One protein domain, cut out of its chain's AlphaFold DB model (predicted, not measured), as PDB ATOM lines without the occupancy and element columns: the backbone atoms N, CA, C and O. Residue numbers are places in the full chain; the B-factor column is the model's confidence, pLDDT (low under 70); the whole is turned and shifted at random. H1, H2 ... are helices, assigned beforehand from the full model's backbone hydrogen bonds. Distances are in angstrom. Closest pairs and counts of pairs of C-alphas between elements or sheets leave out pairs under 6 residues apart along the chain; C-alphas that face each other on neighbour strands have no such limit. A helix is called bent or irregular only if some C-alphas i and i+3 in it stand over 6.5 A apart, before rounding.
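This is residues 22 to 51 and 83 to 101 of the 101 residues of the protein "ArsR family transcriptional regulator" of Amycolatopsis decaplanina DSM 44594 (UniProt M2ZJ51). An open zigzag of short helices has H1 in its middle: H2 packs across the last residues of H1, H3 makes a corner at its first residues, and residues 91 to 97 stick out. The printed part has 49 residues with four named helices, H1 to H4 in order, and no named strand: all helix. It is only just extended, close to loose, with a radius of gyration of the C-alphas of 14.7 A and spans of 41 by 24 by 17 A.

H1, residues 22 to 33, touches H2, residues 39 to 51, with residues 32 to 33 alone, about perpendicular at 81 degrees; their closest C-alphas, Leu 33 and Arg 46, are 5.5 A apart. H1, with residues 22 to 23 alone, and H3, residues 83 to 91, touch only at their ends, about perpendicular at 88 degrees; their closest C-alphas, Pro 22 and Ile 83, are 5.8 A apart. H4, residues 95 to 98, touches no helix. Every O i to N i+4 pair is within hydrogen-bond range in H1 and H3, 7 of 9 in H2; H4 is too short for one.

H1 begins at C-alpha 22 (15.620, -2.033, 43.883) and measures 16.7 A. H2, 16.0 A, is irregular: C-alphas 41 and 44 are 7.7 A apart. H3 measures 12.3 A; H4, 5.2 A, ends at C-alpha 98 (26.963, -18.504, 49.439).

Residues 52 to 82 are not printed; C-alphas 51 and 83 are 22.6 A apart. The links H1 to H2 and H3 to H4 are tight. Residues 36 to 39 and 99 to 101 have pLDDT under 70.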
ATOM      1  N   PRO A  22      16.230  -1.152  44.881       88.69
ATOM      2  CA  PRO A  22      15.620  -2.033  43.883       88.69
ATOM      3  C   PRO A  22      15.597  -3.511  44.278       88.69
ATOM      4  O   PRO A  22      14.591  -4.199  44.087       88.69
ATOM      5  N   MET A  23      16.691  -4.020  44.844       86.69
ATOM      6  CA  MET A  23      16.796  -5.426  45.221       86.69
ATOM      7  C   MET A  23      15.903  -5.734  46.425       86.69
ATOM      8  O   MET A  23      15.243  -6.777  46.462       86.69
ATOM      9  N   TRP A  24      15.819  -4.823  47.396       86.00
ATOM     10  CA  TRP A  24      14.892  -4.918  48.520       86.00
ATOM     11  C   TRP A  24      13.440  -5.009  48.068       86.00
ATOM     12  O   TRP A  24      12.720  -5.879  48.565       86.00
ATOM     13  N   GLU A  25      13.028  -4.195  47.100       89.31
ATOM     14  CA  GLU A  25      11.675  -4.247  46.537       89.31
ATOM     15  C   GLU A  25      11.381  -5.573  45.834       89.31
ATOM     16  O   GLU A  25      10.315  -6.165  46.042       89.31
ATOM     17  N   VAL A  26      12.335  -6.098  45.056       88.19
ATOM     18  CA  VAL A  26      12.199  -7.417  44.416       88.19
ATOM     19  C   VAL A  26      11.993  -8.499  45.474       88.19
ATOM     20  O   VAL A  26      11.058  -9.296  45.386       88.19
ATOM     21  N   LEU A  27      12.818  -8.520  46.519       86.56
ATOM     22  CA  LEU A  27      12.750  -9.559  47.545       86.56
ATOM     23  C   LEU A  27      11.518  -9.433  48.442       86.56
ATOM     24  O   LEU A  27      10.901 -10.454  48.763       86.56
ATOM     25  N   ALA A  28      11.098  -8.216  48.786       84.81
ATOM     26  CA  ALA A  28       9.831  -7.976  49.470       84.81
ATOM     27  C   ALA A  28       8.639  -8.440  48.615       84.81
ATOM     28  O   ALA A  28       7.764  -9.155  49.110       84.81
ATOM     29  N   SER A  29       8.654  -8.127  47.316       86.69
ATOM     30  CA  SER A  29       7.626  -8.545  46.360       86.69
ATOM     31  C   SER A  29       7.539 -10.068  46.239       86.69
ATOM     32  O   SER A  29       6.452 -10.628  46.372       86.69
ATOM     33  N   LEU A  30       8.665 -10.769  46.074       87.94
ATOM     34  CA  LEU A  30       8.691 -12.236  45.977       87.94
ATOM     35  C   LEU A  30       8.183 -12.908  47.258       87.94
ATOM     36  O   LEU A  30       7.401 -13.858  47.191       87.94
ATOM     37  N   ARG A  31       8.558 -12.392  48.438       84.81
ATOM     38  CA  ARG A  31       8.013 -12.889  49.715       84.81
ATOM     39  C   ARG A  31       6.513 -12.652  49.808       84.81
ATOM     40  O   ARG A  31       5.794 -13.543  50.254       84.81
ATOM     41  N   ARG A  32       6.035 -11.489  49.357       84.94
ATOM     42  CA  ARG A  32       4.609 -11.150  49.363       84.94
ATOM     43  C   ARG A  32       3.798 -12.044  48.434       84.94
ATOM     44  O   ARG A  32       2.702 -12.446  48.805       84.94
ATOM     45  N   LEU A  33       4.341 -12.439  47.283       86.44
ATOM     46  CA  LEU A  33       3.677 -13.397  46.390       86.44
ATOM     47  C   LEU A  33       3.487 -14.778  47.031       86.44
ATOM     48  O   LEU A  33       2.511 -15.466  46.732       86.44
ATOM     49  N   ARG A  34       4.389 -15.166  47.941       83.31
ATOM     50  CA  ARG A  34       4.349 -16.447  48.662       83.31
ATOM     51  C   ARG A  34       3.506 -16.418  49.940       83.31
ATOM     52  O   ARG A  34       3.391 -17.459  50.584       83.31
ATOM     53  N   ARG A  35       2.933 -15.270  50.326       78.94
ATOM     54  CA  ARG A  35       2.132 -15.130  51.550       78.94
ATOM     55  C   ARG A  35       0.696 -14.694  51.244       78.94
ATOM     56  O   ARG A  35       0.513 -13.663  50.607       78.94
ATOM     57  N   PRO A  36      -0.318 -15.429  51.734       67.06
ATOM     58  CA  PRO A  36      -1.724 -15.031  51.617       67.06
ATOM     59  C   PRO A  36      -2.139 -13.967  52.653       67.06
ATOM     60  O   PRO A  36      -3.287 -13.534  52.683       67.06
ATOM     61  N   GLU A  37      -1.224 -13.564  53.539       68.12
ATOM     62  CA  GLU A  37      -1.435 -12.485  54.506       68.12
ATOM     63  C   GLU A  37      -1.763 -11.175  53.758       68.12
ATOM     64  O   GLU A  37      -1.149 -10.875  52.732       68.12
ATOM     65  N   ASP A  38      -2.722 -10.395  54.268       66.00
ATOM     66  CA  ASP A  38      -3.235  -9.146  53.671       66.00
ATOM     67  C   ASP A  38      -3.840  -9.281  52.259       66.00
ATOM     68  O   ASP A  38      -3.760  -8.364  51.430       66.00
ATOM     69  N   GLU A  39      -4.513 -10.404  51.998       68.56
ATOM     70  CA  GLU A  39      -5.323 -10.632  50.795       68.56
ATOM     71  C   GLU A  39      -6.240  -9.444  50.404       68.56
ATOM     72  O   GLU A  39      -6.329  -9.159  49.207       68.56
ATOM     73  N   PRO A  40      -6.851  -8.671  51.337       75.56
ATOM     74  CA  PRO A  40      -7.645  -7.490  50.976       75.56
ATOM     75  C   PRO A  40      -6.861  -6.399  50.230       75.56
ATOM     76  O   PRO A  40      -7.428  -5.712  49.385       75.56
ATOM     77  N   CYS A  41      -5.566  -6.239  50.513       76.38
ATOM     78  CA  CYS A  41      -4.723  -5.212  49.894       76.38
ATOM     79  C   CYS A  41      -3.903  -5.765  48.720       76.38
ATOM     80  O   CYS A  41      -3.659  -5.057  47.744       76.38
ATOM     81  N   PHE A  42      -3.481  -7.032  48.795       76.31
ATOM     82  CA  PHE A  42      -2.506  -7.601  47.858       76.31
ATOM     83  C   PHE A  42      -3.022  -8.794  47.048       76.31
ATOM     84  O   PHE A  42      -2.387  -9.147  46.057       76.31
ATOM     85  N   GLY A  43      -4.175  -9.379  47.380       79.19
ATOM     86  CA  GLY A  43      -4.666 -10.628  46.778       79.19
ATOM     87  C   GLY A  43      -4.900 -10.552  45.267       79.19
ATOM     88  O   GLY A  43      -4.482 -11.438  44.514       79.19
ATOM     89  N   ARG A  44      -5.477  -9.439  44.785       83.38
ATOM     90  CA  ARG A  44      -5.670  -9.210  43.342       83.38
ATOM     91  C   ARG A  44      -4.334  -9.114  42.607       83.38
ATOM     92  O   ARG A  44      -4.138  -9.803  41.611       83.38
ATOM     93  N   ARG A  45      -3.403  -8.298  43.116       79.62
ATOM     94  CA  ARG A  45      -2.058  -8.139  42.536       79.62
ATOM     95  C   ARG A  45      -1.299  -9.466  42.559       79.62
ATOM     96  O   ARG A  45      -0.730  -9.842  41.545       79.62
ATOM     97  N   ARG A  46      -1.367 -10.206  43.668       85.94
ATOM     98  CA  ARG A  46      -0.760 -11.530  43.834       85.94
ATOM     99  C   ARG A  46      -1.249 -12.507  42.775       85.94
ATOM    100  O   ARG A  46      -0.429 -13.084  42.074       85.94
ATOM    101  N   THR A  47      -2.564 -12.650  42.623       85.88
ATOM    102  CA  THR A  47      -3.151 -13.565  41.634       85.88
ATOM    103  C   THR A  47      -2.722 -13.193  40.218       85.88
ATOM    104  O   THR A  47      -2.204 -14.041  39.500       85.88
ATOM    105  N   THR A  48      -2.848 -11.918  39.835       88.50
ATOM    106  CA  THR A  48      -2.446 -11.456  38.498       88.50
ATOM    107  C   THR A  48      -0.957 -11.679  38.231       88.50
ATOM    108  O   THR A  48      -0.598 -12.158  37.160       88.50
ATOM    109  N   THR A  49      -0.085 -11.379  39.198       88.88
ATOM    110  CA  THR A  49       1.359 -11.589  39.048       88.88
ATOM    111  C   THR A  49       1.710 -13.073  38.970       88.88
ATOM    112  O   THR A  49       2.494 -13.448  38.109       88.88
ATOM    113  N   LEU A  50       1.104 -13.932  39.800       88.06
ATOM    114  CA  LEU A  50       1.319 -15.385  39.752       88.06
ATOM    115  C   LEU A  50       0.889 -16.002  38.417       88.06
ATOM    116  O   LEU A  50       1.545 -16.922  37.946       88.06
ATOM    117  N   THR A  51      -0.175 -15.494  37.790       90.06
ATOM    118  CA  THR A  51      -0.603 -15.953  36.459       90.06
ATOM    119  C   THR A  51       0.318 -15.469  35.338       90.06
ATOM    120  O   THR A  51       0.429 -16.137  34.315       90.06
ATOM    121  N   ILE A  83      18.489  -2.645  39.175       88.94
ATOM    122  CA  ILE A  83      18.416  -4.110  39.259       88.94
ATOM    123  C   ILE A  83      19.694  -4.719  38.680       88.94
ATOM    124  O   ILE A  83      20.231  -5.670  39.242       88.94
ATOM    125  N   GLU A  84      20.207  -4.160  37.588       90.94
ATOM    126  CA  GLU A  84      21.420  -4.601  36.907       90.94
ATOM    127  C   GLU A  84      22.639  -4.544  37.836       90.94
ATOM    128  O   GLU A  84      23.381  -5.523  37.938       90.94
ATOM    129  N   ASP A  85      22.798  -3.451  38.585       88.62
ATOM    130  CA  ASP A  85      23.861  -3.304  39.588       88.62
ATOM    131  C   ASP A  85      23.723  -4.338  40.716       88.62
ATOM    132  O   ASP A  85      24.709  -4.911  41.193       88.62
ATOM    133  N   GLY A  86      22.482  -4.612  41.127       87.31
ATOM    134  CA  GLY A  86      22.162  -5.633  42.119       87.31
ATOM    135  C   GLY A  86      22.509  -7.042  41.646       87.31
ATOM    136  O   GLY A  86      23.145  -7.802  42.377       87.31
ATOM    137  N   VAL A  87      22.167  -7.380  40.402       88.31
ATOM    138  CA  VAL A  87      22.542  -8.655  39.775       88.31
ATOM    139  C   VAL A  87      24.061  -8.765  39.653       88.31
ATOM    140  O   VAL A  87      24.618  -9.805  40.002       88.31
ATOM    141  N   GLY A  88      24.749  -7.700  39.233       89.06
ATOM    142  CA  GLY A  88      26.212  -7.662  39.178       89.06
ATOM    143  C   GLY A  88      26.856  -7.934  40.541       89.06
ATOM    144  O   GLY A  88      27.778  -8.742  40.643       89.06
ATOM    145  N   SER A  89      26.312  -7.336  41.601       86.12
ATOM    146  CA  SER A  89      26.778  -7.540  42.979       86.12
ATOM    147  C   SER A  89      26.550  -8.974  43.472       86.12
ATOM    148  O   SER A  89      27.436  -9.574  44.087       86.12
ATOM    149  N   LEU A  90      25.397  -9.570  43.150       84.12
ATOM    150  CA  LEU A  90      25.117 -10.976  43.455       84.12
ATOM    151  C   LEU A  90      26.085 -11.916  42.729       84.12
ATOM    152  O   LEU A  90      26.637 -12.824  43.345       84.12
ATOM    153  N   LEU A  91      26.340 -11.680  41.438       86.56
ATOM    154  CA  LEU A  91      27.275 -12.483  40.644       86.56
ATOM    155  C   LEU A  91      28.727 -12.345  41.123       86.56
ATOM    156  O   LEU A  91      29.502 -13.292  41.007       86.56
ATOM    157  N   ALA A  92      29.087 -11.192  41.689       87.75
ATOM    158  CA  ALA A  92      30.393 -10.955  42.296       87.75
ATOM    159  C   ALA A  92      30.541 -11.580  43.700       87.75
ATOM    160  O   ALA A  92      31.639 -11.560  44.261       87.75
ATOM    161  N   THR A  93      29.470 -12.139  44.278       84.75
ATOM    162  CA  THR A  93      29.511 -12.724  45.623       84.75
ATOM    163  C   THR A  93      30.394 -13.980  45.640       84.75
ATOM    164  O   THR A  93      30.114 -14.941  44.918       84.75
ATOM    165  N   PRO A  94      31.446 -14.038  46.480       86.38
ATOM    166  CA  PRO A  94      32.325 -15.201  46.539       86.38
ATOM    167  C   PRO A  94      31.586 -16.482  46.958       86.38
ATOM    168  O   PRO A  94      30.837 -16.487  47.934       86.38
ATOM    169  N   ILE A  95      31.881 -17.608  46.293       84.56
ATOM    170  CA  ILE A  95      31.280 -18.930  46.577       84.56
ATOM    171  C   ILE A  95      31.318 -19.324  48.067       84.56
ATOM    172  O   ILE A  95      30.331 -19.893  48.536       84.56
ATOM    173  N   PRO A  96      32.392 -19.049  48.841       83.81
ATOM    174  CA  PRO A  96      32.392 -19.352  50.268       83.81
ATOM    175  C   PRO A  96      31.233 -18.689  51.022       83.81
ATOM    176  O   PRO A  96      30.633 -19.338  51.865       83.81
ATOM    177  N   VAL A  97      30.863 -17.450  50.677       75.75
ATOM    178  CA  VAL A  97      29.783 -16.689  51.334       75.75
ATOM    179  C   VAL A  97      28.410 -17.298  51.039       75.75
ATOM    180  O   VAL A  97      27.552 -17.339  51.915       75.75
ATOM    181  N   LEU A  98      28.220 -17.861  49.842       73.81
ATOM    182  CA  LEU A  98      26.963 -18.504  49.439       73.81
ATOM    183  C   LEU A  98      26.662 -19.806  50.201       73.81
ATOM    184  O   LEU A  98      25.529 -20.273  50.183       73.81
ATOM    185  N   ARG A  99      27.667 -20.426  50.834       64.75
ATOM    186  CA  ARG A  99      27.549 -21.746  51.481       64.75
ATOM    187  C   ARG A  99      27.270 -21.694  52.985       64.75
ATOM    188  O   ARG A  99      26.975 -22.740  53.555       64.75
ATOM    189  N   TYR A 100      27.395 -20.526  53.614       51.59
ATOM    190  CA  TYR A 100      27.228 -20.345  55.064       51.59
ATOM    191  C   TYR A 100      25.889 -19.693  55.462       51.59
ATOM    192  O   TYR A 100      25.723 -19.347  56.630       51.59
ATOM    193  N   GLY A 101      24.958 -19.525  54.514       51.81
ATOM    194  CA  GLY A 101      23.594 -19.031  54.752       51.81
ATOM    195  C   GLY A 101      22.562 -20.139  54.907       51.81
ATOM    196  O   GLY A 101      22.763 -21.218  54.305       51.81
TER     197      GLY A 101